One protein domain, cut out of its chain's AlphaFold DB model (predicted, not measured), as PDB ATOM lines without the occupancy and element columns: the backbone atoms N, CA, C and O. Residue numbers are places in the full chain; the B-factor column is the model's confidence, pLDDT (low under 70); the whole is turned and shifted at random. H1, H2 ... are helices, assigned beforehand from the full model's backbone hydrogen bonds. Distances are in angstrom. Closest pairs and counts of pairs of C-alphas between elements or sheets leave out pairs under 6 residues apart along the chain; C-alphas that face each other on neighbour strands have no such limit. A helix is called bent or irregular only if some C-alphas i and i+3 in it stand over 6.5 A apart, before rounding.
ATOM      1  N   GLU A  58      64.264  45.135  33.019       36.97
ATOM      2  CA  GLU A  58      63.619  45.232  31.706       36.97
ATOM      3  C   GLU A  58      62.330  44.410  31.645       36.97
ATOM      4  O   GLU A  58      61.303  44.904  31.180       36.97
ATOM      5  N   TYR A  59      62.343  43.190  32.187       37.88
ATOM      6  CA  TYR A  59      61.163  42.338  32.298       37.88
ATOM      7  C   TYR A  59      60.123  42.946  33.242       37.88
ATOM      8  O   TYR A  59      58.944  42.951  32.909       37.88
ATOM      9  N   ALA A  60      60.530  43.542  34.366       39.16
ATOM     10  CA  ALA A  60      59.627  44.281  35.245       39.16
ATOM     11  C   ALA A  60      59.083  45.549  34.554       39.16
ATOM     12  O   ALA A  60      57.883  45.754  34.468       39.16
ATOM     13  N   ILE A  61      59.910  46.388  33.938       38.59
ATOM     14  CA  ILE A  61      59.452  47.610  33.249       38.59
ATOM     15  C   ILE A  61      58.534  47.284  32.056       38.59
ATOM     16  O   ILE A  61      57.615  48.052  31.736       38.59
ATOM     17  N   TYR A  62      58.785  46.176  31.356       44.50
ATOM     18  CA  TYR A  62      58.014  45.776  30.182       44.50
ATOM     19  C   TYR A  62      56.740  45.008  30.551       44.50
ATOM     20  O   TYR A  62      55.662  45.326  30.037       44.50
ATOM     21  N   TYR A  63      56.851  44.016  31.436       47.44
ATOM     22  CA  TYR A  63      55.765  43.108  31.779       47.44
ATOM     23  C   TYR A  63      55.077  43.431  33.103       47.44
ATOM     24  O   TYR A  63      53.897  43.126  33.171       47.44
ATOM     25  N   GLU A  64      55.688  44.077  34.105       50.94
ATOM     26  CA  GLU A  64      55.062  44.303  35.432       50.94
ATOM     27  C   GLU A  64      53.674  44.951  35.333       50.94
ATOM     28  O   GLU A  64      52.737  44.399  35.902       50.94
ATOM     29  N   PRO A  65      53.444  46.018  34.538       51.84
ATOM     30  CA  PRO A  65      52.102  46.594  34.421       51.84
ATOM     31  C   PRO A  65      51.091  45.655  33.739       51.84
ATOM     32  O   PRO A  65      49.888  45.755  33.968       51.84
ATOM     33  N   ARG A  66      51.561  44.767  32.852       56.22
ATOM     34  CA  ARG A  66      50.727  43.753  32.181       56.22
ATOM     35  C   ARG A  66      50.487  42.550  33.092       56.22
ATOM     36  O   ARG A  66      49.413  41.968  33.042       56.22
ATOM     37  N   LEU A  67      51.470  42.204  33.918       57.50
ATOM     38  CA  LEU A  67      51.423  41.152  34.923       57.50
ATOM     39  C   LEU A  67      50.491  41.549  36.061       57.50
ATOM     40  O   LEU A  67      49.671  40.737  36.452       57.50
ATOM     41  N   GLU A  68      50.539  42.794  36.531       58.59
ATOM     42  CA  GLU A  68      49.626  43.320  37.547       58.59
ATOM     43  C   GLU A  68      48.168  43.245  37.075       58.59
ATOM     44  O   GLU A  68      47.336  42.629  37.743       58.59
ATOM     45  N   ALA A  69      47.883  43.758  35.872       62.91
ATOM     46  CA  ALA A  69      46.562  43.645  35.253       62.91
ATOM     47  C   ALA A  69      46.151  42.178  35.028       62.91
ATOM     48  O   ALA A  69      45.003  41.803  35.260       62.91
ATOM     49  N   PHE A  70      47.091  41.324  34.614       66.25
ATOM     50  CA  PHE A  70      46.862  39.889  34.466       66.25
ATOM     51  C   PHE A  70      46.548  39.209  35.802       66.25
ATOM     52  O   PHE A  70      45.655  38.363  35.849       66.25
ATOM     53  N   PHE A  71      47.236  39.570  36.885       65.56
ATOM     54  CA  PHE A  71      47.002  39.018  38.216       65.56
ATOM     55  C   PHE A  71      45.647  39.440  38.753       65.56
ATOM     56  O   PHE A  71      44.942  38.619  39.328       65.56
ATOM     57  N   GLU A  72      45.275  40.697  38.560       68.25
ATOM     58  CA  GLU A  72      43.977  41.213  38.971       68.25
ATOM     59  C   GLU A  72      42.839  40.533  38.204       68.25
ATOM     60  O   GLU A  72      41.938  39.961  38.819       68.25
ATOM     61  N   TYR A  73      42.936  40.484  36.872       74.38
ATOM     62  CA  TYR A  73      41.965  39.792  36.026       74.38
ATOM     63  C   TYR A  73      41.842  38.309  36.388       74.38
ATOM     64  O   TYR A  73      40.742  37.806  36.619       74.38
ATOM     65  N   SER A  74      42.978  37.616  36.501       69.94
ATOM     66  CA  SER A  74      43.007  36.202  36.862       69.94
ATOM     67  C   SER A  74      42.425  35.979  38.252       69.94
ATOM     68  O   SER A  74      41.624  35.074  38.424       69.94
ATOM     69  N   ARG A  75      42.738  36.817  39.245       71.56
ATOM     70  CA  ARG A  75      42.173  36.687  40.595       71.56
ATOM     71  C   ARG A  75      40.652  36.823  40.590       71.56
ATOM     72  O   ARG A  75      39.974  35.996  41.191       71.56
ATOM     73  N   ASN A  76      40.126  37.832  39.899       75.31
ATOM     74  CA  ASN A  76      38.685  38.062  39.813       75.31
ATOM     75  C   ASN A  76      37.977  36.899  39.115       75.31
ATOM     76  O   ASN A  76      36.963  36.407  39.605       75.31
ATOM     77  N   PHE A  77      38.549  36.411  38.013       77.56
ATOM     78  CA  PHE A  77      38.041  35.232  37.324       77.56
ATOM     79  C   PHE A  77      38.016  34.009  38.248       77.56
ATOM     80  O   PHE A  77      36.990  33.351  38.381       77.56
ATOM     81  N   ILE A  78      39.130  33.745  38.929       70.62
ATOM     82  CA  ILE A  78      39.301  32.600  39.822       70.62
ATOM     83  C   ILE A  78      38.304  32.632  40.984       70.62
ATOM     84  O   ILE A  78      37.708  31.602  41.290       70.62
ATOM     85  N   ASN A  79      38.102  33.795  41.608       71.88
ATOM     86  CA  ASN A  79      37.116  33.964  42.677       71.88
ATOM     87  C   ASN A  79      35.714  33.586  42.198       71.88
ATOM     88  O   ASN A  79      35.059  32.742  42.807       71.88
ATOM     89  N   ASN A  80      35.299  34.142  41.059       78.56
ATOM     90  CA  ASN A  80      33.985  33.865  40.486       78.56
ATOM     91  C   ASN A  80      33.831  32.375  40.139       78.56
ATOM     92  O   ASN A  80      32.830  31.753  40.483       78.56
ATOM     93  N   SER A  81      34.850  31.774  39.516       75.62
ATOM     94  CA  SER A  81      34.854  30.348  39.177       75.62
ATOM     95  C   SER A  81      34.790  29.445  40.407       75.62
ATOM     96  O   SER A  81      34.150  28.392  40.361       75.62
ATOM     97  N   HIS A  82      35.438  29.826  41.511       75.00
ATOM     98  CA  HIS A  82      35.397  29.070  42.764       75.00
ATOM     99  C   HIS A  82      33.997  29.078  43.381       75.00
ATOM    100  O   HIS A  82      33.513  28.018  43.767       75.00
ATOM    101  N   GLU A  83      33.314  30.217  43.433       78.62
ATOM    102  CA  GLU A  83      31.945  30.294  43.967       78.62
ATOM    103  C   GLU A  83      30.938  29.545  43.079       78.62
ATOM    104  O   GLU A  83      30.121  28.746  43.558       78.62
ATOM    105  N   GLU A  84      31.033  29.742  41.763       83.81
ATOM    106  CA  GLU A  84      30.119  29.146  40.791       83.81
ATOM    107  C   GLU A  84      30.251  27.615  40.762       83.81
ATOM    108  O   GLU A  84      29.258  26.892  40.880       83.81
ATOM    109  N   SER A  85      31.482  27.092  40.717       83.19
ATOM    110  CA  SER A  85      31.702  25.640  40.709       83.19
ATOM    111  C   SER A  85      31.247  24.954  42.001       83.19
ATOM    112  O   SER A  85      30.923  23.768  41.967       83.19
ATOM    113  N   ASN A  86      31.194  25.660  43.139       84.75
ATOM    114  CA  ASN A  86      30.676  25.092  44.388       84.75
ATOM    115  C   ASN A  86      29.179  24.817  44.242       84.75
ATOM    116  O   ASN A  86      28.704  23.694  44.429       84.75
ATOM    117  N   THR A  87      28.463  25.844  43.796       86.12
ATOM    118  CA  THR A  87      27.019  25.802  43.580       86.12
ATOM    119  C   THR A  87      26.633  24.709  42.584       86.12
ATOM    120  O   THR A  87      25.758  23.886  42.871       86.12
ATOM    121  N   ILE A  88      27.315  24.641  41.437       86.94
ATOM    122  CA  ILE A  88      26.991  23.671  40.383       86.94
ATOM    123  C   ILE A  88      27.322  22.236  40.830       86.94
ATOM    124  O   ILE A  88      26.550  21.313  40.544       86.94
ATOM    125  N   ALA A  89      28.420  22.012  41.562       87.38
ATOM    126  CA  ALA A  89      28.766  20.680  42.066       87.38
ATOM    127  C   ALA A  89      27.682  20.126  43.007       87.38
ATOM    128  O   ALA A  89      27.227  18.994  42.821       87.38
ATOM    129  N   VAL A  90      27.197  20.941  43.951       90.31
ATOM    130  CA  VAL A  90      26.098  20.566  44.861       90.31
ATOM    131  C   VAL A  90      24.811  20.261  44.091       90.31
ATOM    132  O   VAL A  90      24.163  19.239  44.335       90.31
ATOM    133  N   GLN A  91      24.438  21.119  43.139       89.50
ATOM    134  CA  GLN A  91      23.238  20.921  42.322       89.50
ATOM    135  C   GLN A  91      23.309  19.635  41.495       89.50
ATOM    136  O   GLN A  91      22.320  18.908  41.402       89.50
ATOM    137  N   THR A  92      24.485  19.315  40.951       86.94
ATOM    138  CA  THR A  92      24.704  18.098  40.159       86.94
ATOM    139  C   THR A  92      24.493  16.840  41.000       86.94
ATOM    140  O   THR A  92      23.790  15.932  40.567       86.94
ATOM    141  N   ILE A  93      25.037  16.799  42.222       88.94
ATOM    142  CA  ILE A  93      24.838  15.667  43.144       88.94
ATOM    143  C   ILE A  93      23.350  15.480  43.449       88.94
ATOM    144  O   ILE A  93      22.822  14.373  43.329       88.94
ATOM    145  N   ARG A  94      22.653  16.572  43.793       89.12
ATOM    146  CA  ARG A  94      21.210  16.541  44.081       89.12
ATOM    147  C   ARG A  94      20.403  16.031  42.894       89.12
ATOM    148  O   ARG A  94      19.515  15.200  43.067       89.12
ATOM    149  N   TYR A  95      20.736  16.493  41.695       88.44
ATOM    150  CA  TYR A  95      20.076  16.072  40.470       88.44
ATOM    151  C   TYR A  95      20.265  14.575  40.184       88.44
ATOM    152  O   TYR A  95      19.285  13.883  39.902       88.44
ATOM    153  N   SER A  96      21.486  14.050  40.330       85.62
ATOM    154  CA  SER A  96      21.783  12.617  40.170       85.62
ATOM    155  C   SER A  96      20.994  11.736  41.146       85.62
ATOM    156  O   SER A  96      20.486  10.677  40.766       85.62
ATOM    157  N   ILE A  97      20.832  12.187  42.395       86.50
ATOM    158  CA  ILE A  97      20.018  11.495  43.405       86.50
ATOM    159  C   ILE A  97      18.536  11.506  43.010       86.50
ATOM    160  O   ILE A  97      17.886  10.460  43.038       86.50
ATOM    161  N   GLN A  98      18.002  12.662  42.602       84.56
ATOM    162  CA  GLN A  98      16.597  12.813  42.200       84.56
ATOM    163  C   GLN A  98      16.244  11.984  40.962       84.56
ATOM    164  O   GLN A  98      15.169  11.389  40.902       84.56
ATOM    165  N   LYS A  99      17.162  11.898  39.994       85.00
ATOM    166  CA  LYS A  99      17.011  11.043  38.811       85.00
ATOM    167  C   LYS A  99      17.102   9.549  39.110       85.00
ATOM    168  O   LYS A  99      16.745   8.744  38.252       85.00
ATOM    169  N   GLY A 100      17.563   9.167  40.301       78.94
ATOM    170  CA  GLY A 100      17.714   7.768  40.687       78.94
ATOM    171  C   GLY A 100      18.818   7.046  39.918       78.94
ATOM    172  O   GLY A 100      18.709   5.840  39.705       78.94
ATOM    173  N   GLU A 101      19.874   7.761  39.511       79.88
ATOM    174  CA  GLU A 101      21.010   7.188  38.768       79.88
ATOM    175  C   GLU A 101      21.684   6.040  39.540       79.88
ATOM    176  O   GLU A 101      22.161   5.076  38.944       79.88
ATOM    177  N   LYS A 102      21.657   6.099  40.880       78.88
ATOM    178  CA  LYS A 102      22.042   5.007  41.783       78.88
ATOM    179  C   LYS A 102      20.956   4.742  42.827       78.88
ATOM    180  O   LYS A 102      20.239   5.641  43.263       78.88
ATOM    181  N   LYS A 103      20.868   3.479  43.268       81.50
ATOM    182  CA  LYS A 103      19.932   3.031  44.319       81.50
ATOM    183  C   LYS A 103      20.402   3.352  45.741       81.50
ATOM    184  O   LYS A 103      19.564   3.383  46.637       81.50
ATOM    185  N   TYR A 104      21.702   3.552  45.945       87.19
ATOM    186  CA  TYR A 104      22.317   3.833  47.240       87.19
ATOM    187  C   TYR A 104      23.533   4.744  47.062       87.19
ATOM    188  O   TYR A 104      24.150   4.723  45.996       87.19
ATOM    189  N   PHE A 105      23.863   5.500  48.109       88.88
ATOM    190  CA  PHE A 105      25.050   6.354  48.186       88.88
ATOM    191  C   PHE A 105      25.670   6.250  49.578       88.88
ATOM    192  O   PHE A 105      24.942   6.279  50.566       88.88
ATOM    193  N   SER A 106      26.988   6.139  49.673       90.62
ATOM    194  CA  SER A 106      27.719   6.292  50.939       90.62
ATOM    195  C   SER A 106      28.152   7.744  51.183       90.62
ATOM    196  O   SER A 106      28.173   8.555  50.254       90.62
ATOM    197  N   GLU A 107      28.521   8.088  52.424       89.12
ATOM    198  CA  GLU A 107      29.096   9.406  52.744       89.12
ATOM    199  C   GLU A 107      30.381   9.628  51.933       89.12
ATOM    200  O   GLU A 107      30.518  10.654  51.271       89.12
ATOM    201  N   HIS A 108      31.267   8.627  51.901       89.00
ATOM    202  CA  HIS A 108      32.504   8.671  51.117       89.00
ATOM    203  C   HIS A 108      32.244   8.966  49.629       89.00
ATOM    204  O   HIS A 108      32.841   9.884  49.068       89.00
ATOM    205  N   GLU A 109      31.311   8.251  48.988       87.62
ATOM    206  CA  GLU A 109      30.977   8.478  47.572       87.62
ATOM    207  C   GLU A 109      30.448   9.895  47.302       87.62
ATOM    208  O   GLU A 109      30.714  10.455  46.237       87.62
ATOM    209  N   LEU A 110      29.693  10.486  48.234       90.19
ATOM    210  CA  LEU A 110      29.172  11.848  48.078       90.19
ATOM    211  C   LEU A 110      30.301  12.888  48.134       90.19
ATOM    212  O   LEU A 110      30.332  13.789  47.292       90.19
ATOM    213  N   TYR A 111      31.248  12.733  49.064       88.94
ATOM    214  CA  TYR A 111      32.444  13.577  49.159       88.94
ATOM    215  C   TYR A 111      33.336  13.445  47.917       88.94
ATOM    216  O   TYR A 111      33.738  14.451  47.328       88.94
ATOM    217  N   GLU A 112      33.599  12.217  47.471       84.38
ATOM    218  CA  GLU A 112      34.407  11.938  46.280       84.38
ATOM    219  C   GLU A 112      33.765  12.508  45.005       84.38
ATOM    220  O   GLU A 112      34.434  13.141  44.180       84.38
ATOM    221  N   THR A 113      32.444  12.353  44.864       85.62
ATOM    222  CA  THR A 113      31.690  12.904  43.730       85.62
ATOM    223  C   THR A 113      31.746  14.430  43.727       85.62
ATOM    224  O   THR A 113      31.996  15.030  42.680       85.62
ATOM    225  N   TYR A 114      31.552  15.068  44.886       88.19
ATOM    226  CA  TYR A 114      31.662  16.520  45.026       88.19
ATOM    227  C   TYR A 114      33.045  17.023  44.617       88.19
ATOM    228  O   TYR A 114      33.153  17.901  43.758       88.19
ATOM    229  N   TYR A 115      34.094  16.424  45.175       82.12
ATOM    230  CA  TYR A 115      35.478  16.779  44.887       82.12
ATOM    231  C   TYR A 115      35.804  16.661  43.391       82.12
ATOM    232  O   TYR A 115      36.296  17.607  42.773       82.12
ATOM    233  N   THR A 116      35.440  15.536  42.775       78.94
ATOM    234  CA  THR A 116      35.700  15.282  41.351       78.94
ATOM    235  C   THR A 116      34.964  16.280  40.454       78.94
ATOM    236  O   THR A 116      35.536  16.803  39.496       78.94
ATOM    237  N   LYS A 117      33.700  16.599  40.770       83.50
ATOM    238  CA  LYS A 117      32.918  17.586  40.009       83.50
ATOM    239  C   LYS A 117      33.491  18.994  40.137       83.50
ATOM    240  O   LYS A 117      33.575  19.695  39.130       83.50
ATOM    241  N   ARG A 118      33.924  19.385  41.340       82.94
ATOM    242  CA  ARG A 118      34.578  20.676  41.598       82.94
ATOM    243  C   ARG A 118      35.829  20.847  40.748       82.94
ATOM    244  O   ARG A 118      35.939  21.839  40.033       82.94
ATOM    245  N   LEU A 119      36.730  19.865  40.773       74.19
ATOM    246  CA  LEU A 119      37.967  19.917  39.995       74.19
ATOM    247  C   LEU A 119      37.717  19.992  38.485       74.19
ATOM    248  O   LEU A 119      38.318  20.829  37.816       74.19
ATOM    249  N   GLY A 120      36.794  19.183  37.955       75.56
ATOM    250  CA  GLY A 120      36.476  19.208  36.524       75.56
ATOM    251  C   GLY A 120      35.854  20.533  36.059       75.56
ATOM    252  O   GLY A 120      36.118  20.998  34.954       75.56
ATOM    253  N   MET A 121      35.042  21.196  36.888       79.06
ATOM    254  CA  MET A 121      34.518  22.530  36.551       79.06
ATOM    255  C   MET A 121      35.629  23.574  36.539       79.06
ATOM    256  O   MET A 121      35.734  24.367  35.608       79.06
ATOM    257  N   ILE A 122      36.476  23.541  37.560       73.12
ATOM    258  CA  ILE A 122      37.621  24.431  37.711       73.12
ATOM    259  C   ILE A 122      38.589  24.319  36.523       73.12
ATOM    260  O   ILE A 122      39.033  25.342  36.002       73.12
ATOM    261  N   GLU A 123      38.871  23.104  36.053       73.50
ATOM    262  CA  GLU A 123      39.636  22.867  34.825       73.50
ATOM    263  C   GLU A 123      39.042  23.630  33.639       73.50
ATOM    264  O   GLU A 123      39.734  24.412  32.981       73.50
ATOM    265  N   ASN A 124      37.741  23.446  33.405       75.81
ATOM    266  CA  ASN A 124      37.032  24.100  32.312       75.81
ATOM    267  C   ASN A 124      37.072  25.629  32.434       75.81
ATOM    268  O   ASN A 124      37.203  26.322  31.424       75.81
ATOM    269  N   TYR A 125      37.008  26.169  33.653       78.12
ATOM    270  CA  TYR A 125      37.150  27.604  33.887       78.12
ATOM    271  C   TYR A 125      38.552  28.108  33.541       78.12
ATOM    272  O   TYR A 125      38.676  29.081  32.805       78.12
ATOM    273  N   ILE A 126      39.621  27.453  33.995       71.94
ATOM    274  CA  ILE A 126      40.997  27.867  33.652       71.94
ATOM    275  C   ILE A 126      41.213  27.840  32.145       71.94
ATOM    276  O   ILE A 126      41.837  28.729  31.562       71.94
ATOM    277  N   LEU A 127      40.669  26.817  31.508       72.38
ATOM    278  CA  LEU A 127      40.753  26.663  30.078       72.38
ATOM    279  C   LEU A 127      39.999  27.788  29.350       72.38
ATOM    280  O   LEU A 127      40.538  28.394  28.423       72.38
ATOM    281  N   LYS A 128      38.797  28.136  29.823       76.81
ATOM    282  CA  LYS A 128      38.023  29.284  29.335       76.81
ATOM    283  C   LYS A 128      38.771  30.603  29.526       76.81
ATOM    284  O   LYS A 128      38.862  31.369  28.575       76.81
ATOM    285  N   LEU A 129      39.375  30.834  30.695       76.38
ATOM    286  CA  LEU A 129      40.222  32.005  30.950       76.38
ATOM    287  C   LEU A 129      41.306  32.140  29.879       76.38
ATOM    288  O   LEU A 129      41.552  33.228  29.365       76.38
ATOM    289  N   CYS A 130      41.952  31.032  29.523       70.06
ATOM    290  CA  CYS A 130      43.008  31.042  28.521       70.06
ATOM    291  C   CYS A 130      42.474  31.314  27.113       70.06
ATOM    292  O   CYS A 130      43.087  32.085  26.377       70.06
ATOM    293  N   LEU A 131      41.322  30.746  26.746       71.56
ATOM    294  CA  LEU A 131      40.656  31.061  25.480       71.56
ATOM    295  C   LEU A 131      40.271  32.541  25.381       71.56
ATOM    296  O   LEU A 131      40.525  33.172  24.353       71.56
ATOM    297  N   ASP A 132      39.705  33.087  26.457       73.81
ATOM    298  CA  ASP A 132      39.285  34.485  26.542       73.81
ATOM    299  C   ASP A 132      40.482  35.437  26.387       73.81
ATOM    300  O   ASP A 132      40.350  36.511  25.804       73.81
ATOM    301  N   LEU A 133      41.662  35.042  26.879       71.62
ATOM    302  CA  LEU A 133      42.880  35.852  26.826       71.62
ATOM    303  C   LEU A 133      43.675  35.704  25.523       71.62
ATOM    304  O   LEU A 133      44.298  36.666  25.087       71.62
ATOM    305  N   VAL A 134      43.698  34.526  24.901       66.50
ATOM    306  CA  VAL A 134      44.545  34.284  23.717       66.50
ATOM    307  C   VAL A 134      43.826  34.634  22.408       66.50
ATOM    308  O   VAL A 134      44.498  34.733  21.385       66.50
ATOM    309  N   HIS A 135      42.504  34.880  22.429       59.72
ATOM    310  CA  HIS A 135      41.672  35.174  21.249       59.72
ATOM    311  C   HIS A 135      42.117  34.360  20.028       59.72
ATOM    312  O   HIS A 135      42.626  34.889  19.037       59.72
ATOM    313  N   LEU A 136      41.970  33.038  20.130       54.06
ATOM    314  CA  LEU A 136      42.287  32.137  19.031       54.06
ATOM    315  C   LEU A 136      41.260  32.347  17.914       54.06
ATOM    316  O   LEU A 136      40.189  31.741  17.899       54.06
ATOM    317  N   ASN A 137      41.600  33.221  16.971       46.16
ATOM    318  CA  ASN A 137      40.952  33.267  15.671       46.16
ATOM    319  C   ASN A 137      41.277  31.950  14.959       46.16
ATOM    320  O   ASN A 137      42.341  31.822  14.372       46.16
ATOM    321  N   HIS A 138      40.362  30.985  15.066       47.69
ATOM    322  CA  HIS A 138      40.260  29.774  14.249       47.69
ATOM    323  C   HIS A 138      41.547  28.929  14.064       47.69
ATOM    324  O   HIS A 138      42.347  29.226  13.188       47.69
ATOM    325  N   TRP A 139      41.645  27.825  14.832       47.59
ATOM    326  CA  TRP A 139      42.353  26.526  14.614       47.59
ATOM    327  C   TRP A 139      43.044  26.059  15.916       47.59
ATOM    328  O   TRP A 139      43.558  26.892  16.649       47.59
ATOM    329  N   ASP A 140      43.061  24.787  16.337       55.31
ATOM    330  CA  ASP A 140      42.640  23.499  15.765       55.31
ATOM    331  C   ASP A 140      41.956  22.660  16.880       55.31
ATOM    332  O   ASP A 140      42.515  22.469  17.965       55.31
ATOM    333  N   ARG A 141      40.731  22.149  16.656       53.44
ATOM    334  CA  ARG A 141      39.994  21.328  17.652       53.44
ATOM    335  C   ARG A 141      40.801  20.103  18.109       53.44
ATOM    336  O   ARG A 141      40.559  19.579  19.197       53.44
ATOM    337  N   ASN A 142      41.756  19.655  17.296       58.91
ATOM    338  CA  ASN A 142      42.632  18.535  17.616       58.91
ATOM    339  C   ASN A 142      43.687  18.881  18.676       58.91
ATOM    340  O   ASN A 142      43.920  18.078  19.578       58.91
ATOM    341  N   GLU A 143      44.305  20.065  18.619       58.09
ATOM    342  CA  GLU A 143      45.240  20.521  19.662       58.09
ATOM    343  C   GLU A 143      44.517  20.788  20.982       58.09
ATOM    344  O   GLU A 143      45.018  20.454  22.058       58.09
ATOM    345  N   TRP A 144      43.281  21.284  20.889       59.41
ATOM    346  CA  TRP A 144      42.379  21.400  22.028       59.41
ATOM    347  C   TRP A 144      42.082  20.044  22.677       59.41
ATOM    348  O   TRP A 144      42.234  19.889  23.886       59.41
ATOM    349  N   SER A 145      41.700  19.039  21.880       61.06
ATOM    350  CA  SER A 145      41.406  17.694  22.387       61.06
ATOM    351  C   SER A 145      42.630  17.047  23.044       61.06
ATOM    352  O   SER A 145      42.502  16.423  24.098       61.06
ATOM    353  N   LYS A 146      43.828  17.241  22.476       64.12
ATOM    354  CA  LYS A 146      45.090  16.772  23.071       64.12
ATOM    355  C   LYS A 146      45.382  17.466  24.401       64.12
ATOM    356  O   LYS A 146      45.690  16.785  25.374       64.12
ATOM    357  N   SER A 147      45.231  18.787  24.457       60.84
ATOM    358  CA  SER A 147      45.476  19.574  25.670       60.84
ATOM    359  C   SER A 147      44.495  19.221  26.784       60.84
ATOM    360  O   SER A 147      44.920  18.942  27.899       60.84
ATOM    361  N   SER A 148      43.200  19.119  26.473       59.81
ATOM    362  CA  SER A 148      42.174  18.680  27.426       59.81
ATOM    363  C   SER A 148      42.480  17.292  27.994       59.81
ATOM    364  O   SER A 148      42.360  17.084  29.194       59.81
ATOM    365  N   LYS A 149      42.985  16.359  27.178       66.00
ATOM    366  CA  LYS A 149      43.346  15.015  27.647       66.00
ATOM    367  C   LYS A 149      44.579  14.998  28.558       66.00
ATOM    368  O   LYS A 149      44.636  14.214  29.502       66.00
ATOM    369  N   VAL A 150      45.568  15.857  28.298       64.12
ATOM    370  CA  VAL A 150      46.749  16.028  29.169       64.12
ATOM    371  C   VAL A 150      46.344  16.591  30.535       64.12
ATOM    372  O   VAL A 150      46.857  16.154  31.569       64.12
ATOM    373  N   LEU A 151      45.395  17.523  30.548       58.06
ATOM    374  CA  LEU A 151      44.874  18.136  31.767       58.06
ATOM    375  C   LEU A 151      44.004  17.167  32.567       58.06
ATOM    376  O   LEU A 151      44.234  17.003  33.765       58.06
ATOM    377  N   GLU A 152      43.121  16.430  31.895       61.56
ATOM    378  CA  GLU A 152      42.304  15.380  32.503       61.56
ATOM    379  C   GLU A 152      43.181  14.299  33.168       61.56
ATOM    380  O   GLU A 152      42.922  13.878  34.296       61.56
ATOM    381  N   ASN A 153      44.268  13.880  32.506       65.00
ATOM    382  CA  ASN A 153      45.231  12.931  33.073       65.00
ATOM    383  C   ASN A 153      45.960  13.511  34.295       65.00
ATOM    384  O   ASN A 153      46.123  12.821  35.299       65.00
ATOM    385  N   SER A 154      46.339  14.791  34.241       59.41
ATOM    386  CA  SER A 154      46.997  15.471  35.364       59.41
ATOM    387  C   SER A 154      46.087  15.554  36.597       59.41
ATOM    388  O   SER A 154      46.564  15.444  37.724       59.41
ATOM    389  N   LEU A 155      44.772  15.703  36.404       55.97
ATOM    390  CA  LEU A 155      43.787  15.705  37.491       55.97
ATOM    391  C   LEU A 155      43.560  14.313  38.083       55.97
ATOM    392  O   LEU A 155      43.475  14.175  39.305       55.97
ATOM    393  N   LYS A 156      43.511  13.274  37.241       61.34
ATOM    394  CA  LYS A 156      43.430  11.877  37.698       61.34
ATOM    395  C   LYS A 156      44.633  11.503  38.565       61.34
ATOM    396  O   LYS A 156      44.457  10.892  39.616       61.34
ATOM    397  N   ASP A 157      45.828  11.950  38.194       60.19
ATOM    398  CA  ASP A 157      47.038  11.724  38.990       60.19
ATOM    399  C   ASP A 157      46.990  12.411  40.363       60.19
ATOM    400  O   ASP A 157      47.534  11.885  41.337       60.19
ATOM    401  N   LEU A 158      46.342  13.575  40.470       54.12
ATOM    402  CA  LEU A 158      46.184  14.283  41.744       54.12
ATOM    403  C   LEU A 158      45.200  13.566  42.682       54.12
ATOM    404  O   LEU A 158      45.470  13.479  43.877       54.12
ATOM    405  N   LEU A 159      44.115  12.999  42.147       51.59
ATOM    406  CA  LEU A 159      43.163  12.158  42.891       51.59
ATOM    407  C   LEU A 159      43.824  10.902  43.475       51.59
ATOM    408  O   LEU A 159      43.580  10.550  44.625       51.59
ATOM    409  N   VAL A 160      44.698  10.249  42.703       56.16
ATOM    410  CA  VAL A 160      45.431   9.051  43.152       56.16
ATOM    411  C   VAL A 160      46.458   9.395  44.233       56.16
ATOM    412  O   VAL A 160      46.682   8.612  45.154       56.16
ATOM    413  N   LYS A 161      47.089  10.569  44.139       54.19
ATOM    414  CA  LYS A 161      48.128  11.003  45.083       54.19
ATOM    415  C   LYS A 161      47.576  11.549  46.399       54.19
ATOM    416  O   LYS A 161      48.301  11.516  47.391       54.19
ATOM    417  N   TYR A 162      46.336  12.040  46.427       61.41
ATOM    418  CA  TYR A 162      45.762  12.685  47.607       61.41
ATOM    419  C   TYR A 162      44.320  12.209  47.883       61.41
ATOM    420  O   TYR A 162      43.372  12.782  47.341       61.41
ATOM    421  N   PRO A 163      44.144  11.182  48.739       67.81
ATOM    422  CA  PRO A 163      42.835  10.619  49.071       67.81
ATOM    423  C   PRO A 163      41.885  11.630  49.725       67.81
ATOM    424  O   PRO A 163      42.317  12.490  50.496       67.81
ATOM    425  N   ILE A 164      40.578  11.477  49.489       72.00
ATOM    426  CA  ILE A 164      39.538  12.365  50.036       72.00
ATOM    427  C   ILE A 164      39.512  12.371  51.571       72.00
ATOM    428  O   ILE A 164      39.282  13.418  52.169       72.00
ATOM    429  N   ASP A 165      39.845  11.249  52.213       68.94
ATOM    430  CA  ASP A 165      39.935  11.137  53.675       68.94
ATOM    431  C   ASP A 165      41.013  12.066  54.263       68.94
ATOM    432  O   ASP A 165      40.852  12.622  55.348       68.94
ATOM    433  N   VAL A 166      42.101  12.307  53.518       66.38
ATOM    434  CA  VAL A 166      43.145  13.276  53.897       66.38
ATOM    435  C   VAL A 166      42.628  14.709  53.741       66.38
ATOM    436  O   VAL A 166      42.954  15.572  54.553       66.38
ATOM    437  N   ALA A 167      41.790  14.959  52.732       66.12
ATOM    438  CA  ALA A 167      41.195  16.269  52.464       66.12
ATOM    439  C   ALA A 167      40.177  16.710  53.529       66.12
ATOM    440  O   ALA A 167      39.967  17.904  53.711       66.12
ATOM    441  N   VAL A 168      39.563  15.762  54.241       73.69
ATOM    442  CA  VAL A 168      38.604  16.024  55.331       73.69
ATOM    443  C   VAL A 168      39.241  15.899  56.724       73.69
ATOM    444  O   VAL A 168      38.579  15.488  57.678       73.69
ATOM    445  N   GLY A 169      40.546  16.168  56.831       69.31
ATOM    446  CA  GLY A 169      41.257  16.194  58.113       69.31
ATOM    447  C   GLY A 169      41.497  14.818  58.737       69.31
ATOM    448  O   GLY A 169      41.639  14.706  59.952       69.31
ATOM    449  N   GLY A 170      41.517  13.752  57.932       69.31
ATOM    450  CA  GLY A 170      41.654  12.379  58.423       69.31
ATOM    451  C   GLY A 170      40.365  11.806  59.018       69.31
ATOM    452  O   GLY A 170      40.401  10.744  59.643       69.31
ATOM    453  N   LYS A 171      39.223  12.488  58.844       78.81
ATOM    454  CA  LYS A 171      37.911  11.949  59.211       78.81
ATOM    455  C   LYS A 171      37.643  10.677  58.402       78.81
ATOM    456  O   LYS A 171      37.642  10.705  57.177       78.81
ATOM    457  N   ILE A 172      37.340   9.582  59.099       81.94
ATOM    458  CA  ILE A 172      36.892   8.337  58.466       81.94
ATOM    459  C   ILE A 172      35.458   8.547  57.973       81.94
ATOM    460  O   ILE A 172      34.534   8.686  58.778       81.94
ATOM    461  N   LEU A 173      35.278   8.592  56.654       85.31
ATOM    462  CA  LEU A 173      33.967   8.732  56.029       85.31
ATOM    463  C   LEU A 173      33.240   7.384  56.002       85.31
ATOM    464  O   LEU A 173      33.828   6.344  55.695       85.31
ATOM    465  N   SER A 174      31.941   7.386  56.308       85.12
ATOM    466  CA  SER A 174      31.159   6.151  56.276       85.12
ATOM    467  C   SER A 174      31.026   5.615  54.850       85.12
ATOM    468  O   SER A 174      30.560   6.308  53.943       85.12
ATOM    469  N   GLN A 175      31.359   4.338  54.671       89.12
ATOM    470  CA  GLN A 175      31.111   3.591  53.433       89.12
ATOM    471  C   GLN A 175      29.754   2.870  53.442       89.12
ATOM    472  O   GLN A 175      29.402   2.178  52.488       89.12
ATOM    473  N   THR A 176      28.973   3.013  54.519       91.06
ATOM    474  CA  THR A 176      27.683   2.326  54.639       91.06
ATOM    475  C   THR A 176      26.691   2.911  53.628       91.06
ATOM    476  O   THR A 176      26.458   4.121  53.651       91.06
ATOM    477  N   PRO A 177      26.072   2.095  52.753       90.75
ATOM    478  CA  PRO A 177      25.152   2.603  51.741       90.75
ATOM    479  C   PRO A 177      23.856   3.159  52.351       90.75
ATOM    480  O   PRO A 177      23.137   2.470  53.077       90.75
ATOM    481  N   ILE A 178      23.510   4.393  51.993       88.94
ATOM    482  CA  ILE A 178      22.286   5.090  52.396       88.94
ATOM    483  C   ILE A 178      21.283   5.035  51.242       88.94
ATOM    484  O   ILE A 178      21.609   5.347  50.097       88.94
ATOM    485  N   ASN A 179      20.042   4.630  51.531       87.44
ATOM    486  CA  ASN A 179      18.972   4.603  50.534       87.44
ATOM    487  C   ASN A 179      18.297   5.987  50.428       87.44
ATOM    488  O   ASN A 179      17.572   6.365  51.358       87.44
ATOM    489  N   PRO A 180      18.434   6.706  49.298       83.94
ATOM    490  CA  PRO A 180      17.886   8.050  49.143       83.94
ATOM    491  C   PRO A 180      16.357   8.093  49.238       83.94
ATOM    492  O   PRO A 180      15.811   9.064  49.748       83.94
ATOM    493  N   LYS A 181      15.643   7.020  48.863       84.00
ATOM    494  CA  LYS A 181      14.172   6.967  48.978       84.00
ATOM    495  C   LYS A 181      13.677   6.937  50.425       84.00
ATOM    496  O   LYS A 181      12.531   7.285  50.675       84.00
ATOM    497  N   ARG A 182      14.505   6.463  51.363       82.44
ATOM    498  CA  ARG A 182      14.134   6.308  52.781       82.44
ATOM    499  C   ARG A 182      14.786   7.352  53.686       82.44
ATOM    500  O   ARG A 182      14.222   7.673  54.723       82.44
ATOM    501  N   LYS A 183      15.965   7.852  53.313       88.06
ATOM    502  CA  LYS A 183      16.840   8.670  54.166       88.06
ATOM    503  C   LYS A 183      17.332   9.947  53.463       88.06
ATOM    504  O   LYS A 183      18.466  10.362  53.656       88.06
ATOM    505  N   MET A 184      16.486  10.596  52.657       86.56
ATOM    506  CA  MET A 184      16.866  11.822  51.928       86.56
ATOM    507  C   MET A 184      17.351  12.945  52.857       86.56
ATOM    508  O   MET A 184      18.348  13.591  52.560       86.56
ATOM    509  N   LYS A 185      16.708  13.123  54.019       88.69
ATOM    510  CA  LYS A 185      17.101  14.139  55.007       88.69
ATOM    511  C   LYS A 185      18.546  13.960  55.496       88.69
ATOM    512  O   LYS A 185      19.273  14.935  55.612       88.69
ATOM    513  N   GLU A 186      18.960  12.714  55.731       89.62
ATOM    514  CA  GLU A 186      20.333  12.368  56.132       89.62
ATOM    515  C   GLU A 186      21.333  12.702  55.014       89.62
ATOM    516  O   GLU A 186      22.388  13.274  55.265       89.62
ATOM    517  N   ILE A 187      20.971  12.427  53.756       88.44
ATOM    518  CA  ILE A 187      21.800  12.770  52.592       88.44
ATOM    519  C   ILE A 187      21.914  14.291  52.412       88.44
ATOM    520  O   ILE A 187      23.004  14.789  52.137       88.44
ATOM    521  N   ASP A 188      20.828  15.043  52.589       89.25
ATOM    522  CA  ASP A 188      20.854  16.507  52.498       89.25
ATOM    523  C   ASP A 188      21.733  17.137  53.586       89.25
ATOM    524  O   ASP A 188      22.443  18.110  53.321       89.25
ATOM    525  N   GLU A 189      21.731  16.564  54.792       91.12
ATOM    526  CA  GLU A 189      22.631  16.963  55.877       91.12
ATOM    527  C   GLU A 189      24.101  16.696  55.518       91.12
ATOM    528  O   GLU A 189      24.939  17.574  55.740       91.12
ATOM    529  N   ILE A 190      24.408  15.552  54.893       91.19
ATOM    530  CA  ILE A 190      25.755  15.238  54.387       91.19
ATOM    531  C   ILE A 190      26.172  16.226  53.290       91.19
ATOM    532  O   ILE A 190      27.269  16.770  53.351       91.19
ATOM    533  N   ILE A 191      25.308  16.507  52.309       90.94
ATOM    534  CA  ILE A 191      25.608  17.451  51.217       90.94
ATOM    535  C   ILE A 191      25.874  18.857  51.764       90.94
ATOM    536  O   ILE A 191      26.818  19.516  51.326       90.94
ATOM    537  N   ARG A 192      25.075  19.311  52.737       90.19
ATOM    538  CA  ARG A 192      25.318  20.592  53.410       90.19
ATOM    539  C   ARG A 192      26.673  20.585  54.116       90.19
ATOM    540  O   ARG A 192      27.462  21.503  53.906       90.19
ATOM    541  N   ALA A 193      26.971  19.527  54.873       89.31
ATOM    542  CA  ALA A 193      28.248  19.380  55.563       89.31
ATOM    543  C   ALA A 193      29.441  19.387  54.592       89.31
ATOM    544  O   ALA A 193      30.448  20.011  54.898       89.31
ATOM    545  N   ILE A 194      29.316  18.767  53.412       89.19
ATOM    546  CA  ILE A 194      30.331  18.824  52.347       89.19
ATOM    547  C   ILE A 194      30.575  20.274  51.911       89.19
ATOM    548  O   ILE A 194      31.720  20.711  51.866       89.19
ATOM    549  N   SER A 195      29.509  21.025  51.604       84.94
ATOM    550  CA  SER A 195      29.624  22.398  51.088       84.94
ATOM    551  C   SER A 195      30.147  23.416  52.105       84.94
ATOM    552  O   SER A 195      30.669  24.453  51.713       84.94
ATOM    553  N   GLU A 196      30.003  23.119  53.398       87.56
ATOM    554  CA  GLU A 196      30.440  23.968  54.512       87.56
ATOM    555  C   GLU A 196      31.789  23.508  55.105       87.56
ATOM    556  O   GLU A 196      32.312  24.132  56.034       87.56
ATOM    557  N   ASN A 197      32.372  22.418  54.588       84.50
ATOM    558  CA  ASN A 197      33.624  21.867  55.090       84.50
ATOM    559  C   ASN A 197      34.819  22.709  54.622       84.50
ATOM    560  O   ASN A 197      35.286  22.591  53.490       84.50
ATOM    561  N   LYS A 198      35.354  23.513  55.545       80.56
ATOM    562  CA  LYS A 198      36.507  24.382  55.288       80.56
ATOM    563  C   LYS A 198      37.777  23.615  54.932       80.56
ATOM    564  O   LYS A 198      38.508  24.070  54.072       80.56
ATOM    565  N   GLU A 199      38.050  22.469  55.552       76.38
ATOM    566  CA  GLU A 199      39.274  21.700  55.268       76.38
ATOM    567  C   GLU A 199      39.249  21.129  53.849       76.38
ATOM    568  O   GLU A 199      40.232  21.231  53.113       76.38
ATOM    569  N   LEU A 200      38.086  20.623  53.434       77.62
ATOM    570  CA  LEU A 200      37.861  20.166  52.069       77.62
ATOM    571  C   LEU A 200      37.927  21.324  51.069       77.62
ATOM    572  O   LEU A 200      38.519  21.180  50.000       77.62
ATOM    573  N   GLU A 201      37.325  22.469  51.398       77.12
ATOM    574  CA  GLU A 201      37.369  23.667  50.557       77.12
ATOM    575  C   GLU A 201      38.807  24.159  50.360       77.12
ATOM    576  O   GLU A 201      39.238  24.406  49.230       77.12
ATOM    577  N   GLU A 202      39.559  24.244  51.454       71.69
ATOM    578  CA  GLU A 202      40.973  24.582  51.466       71.69
ATOM    579  C   GLU A 202      41.757  23.608  50.586       71.69
ATOM    580  O   GLU A 202      42.466  24.028  49.671       71.69
ATOM    581  N   PHE A 203      41.574  22.307  50.793       72.81
ATOM    582  CA  PHE A 203      42.229  21.276  50.002       72.81
ATOM    583  C   PHE A 203      41.914  21.399  48.502       72.81
ATOM    584  O   PHE A 203      42.836  21.405  47.686       72.81
ATOM    585  N   ILE A 204      40.646  21.574  48.117       73.44
ATOM    586  CA  ILE A 204      40.245  21.777  46.714       73.44
ATOM    587  C   ILE A 204      40.948  22.994  46.114       73.44
ATOM    588  O   ILE A 204      41.469  22.919  45.000       73.44
ATOM    589  N   PHE A 205      40.991  24.106  46.848       70.38
ATOM    590  CA  PHE A 205      41.614  25.336  46.376       70.38
ATOM    591  C   PHE A 205      43.131  25.182  46.170       70.38
ATOM    592  O   PHE A 205      43.683  25.692  45.193       70.38
ATOM    593  N   VAL A 206      43.809  24.413  47.030       66.69
ATOM    594  CA  VAL A 206      45.225  24.048  46.850       66.69
ATOM    595  C   VAL A 206      45.446  23.275  45.557       66.69
ATOM    596  O   VAL A 206      46.327  23.624  44.767       66.69
ATOM    597  N   GLN A 207      44.652  22.229  45.336       67.75
ATOM    598  CA  GLN A 207      44.782  21.384  44.149       67.75
ATOM    599  C   GLN A 207      44.508  22.189  42.880       67.75
ATOM    600  O   GLN A 207      45.248  22.094  41.901       67.75
ATOM    601  N   PHE A 208      43.510  23.065  42.934       70.44
ATOM    602  CA  PHE A 208      43.228  24.026  41.885       70.44
ATOM    603  C   PHE A 208      44.422  24.937  41.579       70.44
ATOM    604  O   PHE A 208      44.804  25.076  40.419       70.44
ATOM    605  N   ALA A 209      45.040  25.549  42.586       64.50
ATOM    606  CA  ALA A 209      46.166  26.442  42.356       64.50
ATOM    607  C   ALA A 209      47.388  25.702  41.791       64.50
ATOM    608  O   ALA A 209      48.077  26.224  40.912       64.50
ATOM    609  N   HIS A 210      47.637  24.468  42.242       62.19
ATOM    610  CA  HIS A 210      48.649  23.598  41.642       62.19
ATOM    611  C   HIS A 210      48.348  23.300  40.176       62.19
ATOM    612  O   HIS A 210      49.251  23.379  39.337       62.19
ATOM    613  N   PHE A 211      47.091  23.002  39.860       63.34
ATOM    614  CA  PHE A 211      46.649  22.752  38.499       63.34
ATOM    615  C   PHE A 211      46.800  24.002  37.619       63.34
ATOM    616  O   PHE A 211      47.437  23.929  36.573       63.34
ATOM    617  N   TYR A 212      46.341  25.167  38.080       67.19
ATOM    618  CA  TYR A 212      46.481  26.454  37.393       67.19
ATOM    619  C   TYR A 212      47.940  26.763  37.039       67.19
ATOM    620  O   TYR A 212      48.285  27.079  35.904       67.19
ATOM    621  N   VAL A 213      48.831  26.612  38.012       58.88
ATOM    622  CA  VAL A 213      50.264  26.840  37.830       58.88
ATOM    623  C   VAL A 213      50.879  25.846  36.851       58.88
ATOM    624  O   VAL A 213      51.698  26.235  36.021       58.88
ATOM    625  N   SER A 214      50.516  24.568  36.964       60.97
ATOM    626  CA  SER A 214      51.035  23.513  36.090       60.97
ATOM    627  C   SER A 214      50.568  23.723  34.653       60.97
ATOM    628  O   SER A 214      51.376  23.628  33.733       60.97
ATOM    629  N   PHE A 215      49.305  24.112  34.470       64.12
ATOM    630  CA  PHE A 215      48.740  24.505  33.186       64.12
ATOM    631  C   PHE A 215      49.546  25.657  32.569       64.12
ATOM    632  O   PHE A 215      50.069  25.524  31.465       64.12
ATOM    633  N   PHE A 216      49.733  26.768  33.291       61.78
ATOM    634  CA  PHE A 216      50.464  27.929  32.766       61.78
ATOM    635  C   PHE A 216      51.944  27.638  32.501       61.78
ATOM    636  O   PHE A 216      52.517  28.166  31.547       61.78
ATOM    637  N   LEU A 217      52.572  26.778  33.307       57.34
ATOM    638  CA  LEU A 217      53.922  26.291  33.037       57.34
ATOM    639  C   LEU A 217      53.973  25.538  31.702       57.34
ATOM    640  O   LEU A 217      54.830  25.849  30.880       57.34
ATOM    641  N   GLN A 218      53.040  24.612  31.464       58.47
ATOM    642  CA  GLN A 218      52.973  23.842  30.220       58.47
ATOM    643  C   GLN A 218      52.660  24.719  28.992       58.47
ATOM    644  O   GLN A 218      53.205  24.478  27.912       58.47
ATOM    645  N   VAL A 219      51.842  25.768  29.151       58.22
ATOM    646  CA  VAL A 219      51.637  26.799  28.115       58.22
ATOM    647  C   VAL A 219      52.945  27.525  27.806       58.22
ATOM    648  O   VAL A 219      53.332  27.655  26.648       58.22
ATOM    649  N   ASN A 220      53.677  27.952  28.837       56.12
ATOM    650  CA  ASN A 220      54.925  28.699  28.673       56.12
ATOM    651  C   ASN A 220      56.053  27.881  28.039       56.12
ATOM    652  O   ASN A 220      56.922  28.451  27.373       56.12
ATOM    653  N   THR A 221      56.061  26.568  28.251       53.06
ATOM    654  CA  THR A 221      57.023  25.647  27.636       53.06
ATOM    655  C   THR A 221      56.575  25.159  26.257       53.06
ATOM    656  O   THR A 221      57.285  24.364  25.651       53.06
ATOM    657  N   GLY A 222      55.422  25.616  25.750       56.47
ATOM    658  CA  GLY A 222      54.889  25.235  24.437       56.47
ATOM    659  C   GLY A 222      54.369  23.796  24.359       56.47
ATOM    660  O   GLY A 222      54.051  23.319  23.276       56.47
ATOM    661  N   VAL A 223      54.252  23.104  25.497       58.69
ATOM    662  CA  VAL A 223      53.857  21.685  25.572       58.69
ATOM    663  C   VAL A 223      52.411  21.480  25.115       58.69
ATOM    664  O   VAL A 223      52.084  20.444  24.545       58.69
ATOM    665  N   LEU A 224      51.550  22.475  25.334       55.88
ATOM    666  CA  LEU A 224      50.123  22.408  25.004       55.88
ATOM    667  C   LEU A 224      49.779  22.984  23.619       55.88
ATOM    668  O   LEU A 224      48.605  23.168  23.323       55.88
ATOM    669  N   GLY A 225      50.764  23.353  22.789       55.31
ATOM    670  CA  GLY A 225      50.513  24.037  21.501       55.31
ATOM    671  C   GLY A 225      49.882  25.437  21.634       55.31
ATOM    672  O   GLY A 225      49.720  26.158  20.653       55.31
ATOM    673  N   LEU A 226      49.565  25.864  22.860       58.06
ATOM    674  CA  LEU A 226      49.044  27.184  23.181       58.06
ATOM    675  C   LEU A 226      50.130  28.255  23.012       58.06
ATOM    676  O   LEU A 226      51.320  28.022  23.227       58.06
ATOM    677  N   SER A 227      49.708  29.453  22.607       52.78
ATOM    678  CA  SER A 227      50.625  30.554  22.312       52.78
ATOM    679  C   SER A 227      51.372  31.074  23.555       52.78
ATOM    680  O   SER A 227      50.813  31.007  24.651       52.78
ATOM    681  N   PRO A 228      52.596  31.637  23.420       58.50
ATOM    682  CA  PRO A 228      53.416  32.032  24.563       58.50
ATOM    683  C   PRO A 228      52.763  33.123  25.422       58.50
ATOM    684  O   PRO A 228      51.942  33.909  24.942       58.50
ATOM    685  N   LEU A 229      53.237  33.247  26.667       57.34
ATOM    686  CA  LEU A 229      52.860  34.284  27.638       57.34
ATOM    687  C   LEU A 229      52.768  35.699  27.045       57.34
ATOM    688  O   LEU A 229      51.914  36.481  27.447       57.34
ATOM    689  N   SER A 230      53.617  36.033  26.072       55.56
ATOM    690  CA  SER A 230      53.613  37.335  25.400       55.56
ATOM    691  C   SER A 230      52.284  37.659  24.708       55.56
ATOM    692  O   SER A 230      51.857  38.811  24.752       55.56
ATOM    693  N   ARG A 231      51.592  36.666  24.123       65.06
ATOM    694  CA  ARG A 231      50.256  36.862  23.533       65.06
ATOM    695  C   ARG A 231      49.186  37.027  24.606       65.06
ATOM    696  O   ARG A 231      48.358  37.921  24.482       65.06
ATOM    697  N   ILE A 232      49.255  36.234  25.680       65.56
ATOM    698  CA  ILE A 232      48.356  36.358  26.839       65.56
ATOM    699  C   ILE A 232      48.454  37.771  27.420       65.56
ATOM    700  O   ILE A 232      47.442  38.446  27.563       65.56
ATOM    701  N   LEU A 233      49.678  38.244  27.674       63.88
ATOM    702  CA  LEU A 233      49.960  39.576  28.220       63.88
ATOM    703  C   LEU A 233      49.657  40.720  27.237       63.88
ATOM    704  O   LEU A 233      49.582  41.877  27.649       63.88
ATOM    705  N   GLY A 234      49.493  40.411  25.950       66.44
ATOM    706  CA  GLY A 234      49.115  41.352  24.897       66.44
ATOM    707  C   GLY A 234      47.610  41.433  24.621       66.44
ATOM    708  O   GLY A 234      47.224  42.147  23.697       66.44
ATOM    709  N   SER A 235      46.763  40.717  25.369       71.38
ATOM    710  CA  SER A 235      45.329  40.638  25.070       71.38
ATOM    711  C   SER A 235      44.585  41.964  25.276       71.38
ATOM    712  O   SER A 235      44.906  42.777  26.152       71.38
ATOM    713  N   SER A 236      43.532  42.175  24.484       72.50
ATOM    714  CA  SER A 236      42.626  43.324  24.615       72.50
ATOM    715  C   SER A 236      41.925  43.352  25.978       72.50
ATOM    716  O   SER A 236      41.784  44.423  26.565       72.50
ATOM    717  N   LYS A 237      41.577  42.182  26.526       72.00
ATOM    718  CA  LYS A 237      40.978  42.034  27.863       72.00
ATOM    719  C   LYS A 237      41.888  42.537  28.982       72.00
ATOM    720  O   LYS A 237      41.423  43.219  29.891       72.00
ATOM    721  N   LEU A 238      43.195  42.287  28.891       70.00
ATOM    722  CA  LEU A 238      44.153  42.852  29.847       70.00
ATOM    723  C   LEU A 238      44.361  44.352  29.650       70.00
ATOM    724  O   LEU A 238      44.596  45.069  30.618       70.00
ATOM    725  N   SER A 239      44.266  44.841  28.411       68.94
ATOM    726  CA  SER A 239      44.328  46.277  28.114       68.94
ATOM    727  C   SER A 239      43.192  47.050  28.795       68.94
ATOM    728  O   SER A 239      43.409  48.160  29.276       68.94
ATOM    729  N   GLU A 240      41.996  46.461  28.891       69.31
ATOM    730  CA  GLU A 240      40.865  47.023  29.642       69.31
ATOM    731  C   GLU A 240      41.151  47.067  31.149       69.31
ATOM    732  O   GLU A 240      41.124  48.155  31.724       69.31
ATOM    733  N   ALA A 241      41.551  45.946  31.761       62.97
ATOM    734  CA  ALA A 241      41.918  45.898  33.184       62.97
ATOM    735  C   ALA A 241      43.062  46.875  33.537       62.97
ATOM    736  O   ALA A 241      43.045  47.561  34.558       62.97
ATOM    737  N   ARG A 242      44.044  47.032  32.643       62.84
ATOM    738  CA  ARG A 242      45.168  47.962  32.825       62.84
ATOM    739  C   ARG A 242      44.749  49.437  32.807       62.84
ATOM    740  O   ARG A 242      45.365  50.245  33.498       62.84
ATOM    741  N   LYS A 243      43.708  49.809  32.047       63.78
ATOM    742  CA  LYS A 243      43.185  51.192  32.013       63.78
ATOM    743  C   LYS A 243      42.581  51.625  33.349       63.78
ATOM    744  O   LYS A 243      42.548  52.827  33.622       63.78
ATOM    745  N   GLU A 244      42.117  50.680  34.156       55.91
ATOM    746  CA  GLU A 244      41.609  50.927  35.508       55.91
ATOM    747  C   GLU A 244      42.770  51.079  36.507       55.91
ATOM    748  O   GLU A 244      42.718  51.918  37.407       55.91
ATOM    749  N   ASN A 245      43.889  50.395  36.256       53.66
ATOM    750  CA  ASN A 245      45.070  50.354  37.120       53.66
ATOM    751  C   ASN A 245      46.183  51.368  36.730       53.66
ATOM    752  O   ASN A 245      47.382  51.104  36.805       53.66
ATOM    753  N   LYS A 246      45.793  52.585  36.312       51.34
ATOM    754  CA  LYS A 246      46.665  53.641  35.723       51.34
ATOM    755  C   LYS A 246      47.922  54.038  36.519       51.34
ATOM    756  O   LYS A 246      48.804  54.688  35.955       51.34
ATOM    757  N   LYS A 247      48.018  53.722  37.815       47.62
ATOM    758  CA  LYS A 247      49.086  54.231  38.697       47.62
ATOM    759  C   LYS A 247      50.462  53.634  38.380       47.62
ATOM    760  O   LYS A 247      51.436  54.384  38.350       47.62
ATOM    761  N   SER A 248      50.553  52.335  38.090       46.41
ATOM    762  CA  SER A 248      51.830  51.685  37.762       46.41
ATOM    763  C   SER A 248      52.319  52.052  36.356       46.41
ATOM    764  O   SER A 248      53.506  52.300  36.149       46.41
TER     765      SER A 248
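This is residues 58 to 248 of the 519 residues of an uncharacterized protein of Hamiltosporidium magnivora (UniProt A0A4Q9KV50). H2 runs through the middle of an elongated helical body, with H1 folded along it as a helical hairpin and H6 and H3 also set round it. H5 packs on this hairpin at one end of the body; H7 and H8 sit at the other, where H8 crosses H1. The 191 printed residues, all helix by class, hold eight named helices, H1 to H8, and no named strand. The whole is only just loose, close to compact: radius of gyration of the C-alphas 19.7 A, spans 64 by 39 by 29 A.

Start with H1, residues 58 to 98, and H2, residues 107 to 134: they touch at C-alphas 89 and 117, 5.6 A apart, opposite ways at a steep tilt of 37 degrees, only just past shallow. H2, H3, residues 141 to 161, and H6, residues 198 to 220, form an up and down bundle, each running against the one before. H2 touches H6 at C-alphas 126 and 212, 6.8 A. H2 and H3 are close but not clearly touching. H5, residues 180 to 195, touches H2 at C-alphas 194 and 111, 6.5 A. H4, residues 164 to 167, only just touches H2, with 3 pairs of C-alphas within 8 A. H7, residues 229 to 233, touches H2 at C-alphas 232 and 134, 5.3 A. H8, residues 236 to 244, touches H1 at C-alphas 242 and 69, 5.1 A. Every O i to N i+4 pair is within hydrogen-bond range in H2, H3, H6 and H7, against 35 of 37 in H1, 10 of 12 in H5 and 4 of 5 in H8; H4 is too short for one.

Find C-alpha 58 at (63.619, 45.232, 31.706); from there H1 runs 58.1 A, irregular where C-alphas 62 and 65 are 7.3 A apart. H2 spans 41.2 A, H3 30.4 A and H6 32.7 A. H5, 18.6 A, is irregular where C-alphas 182 and 185 are 8.7 A apart. H8 ends with C-alpha 244 at (41.609, 50.927, 35.508).

The C-alphas of Glu 58 and Arg 182, the two farthest apart, are 66.4 A apart. The printed part has no cut; the link from H4 to H5 is long, 12 residues. Look for low model confidence, pLDDT under 70, in 89 residues, among them 58 to 72, 134 to 163 and 209 to 234.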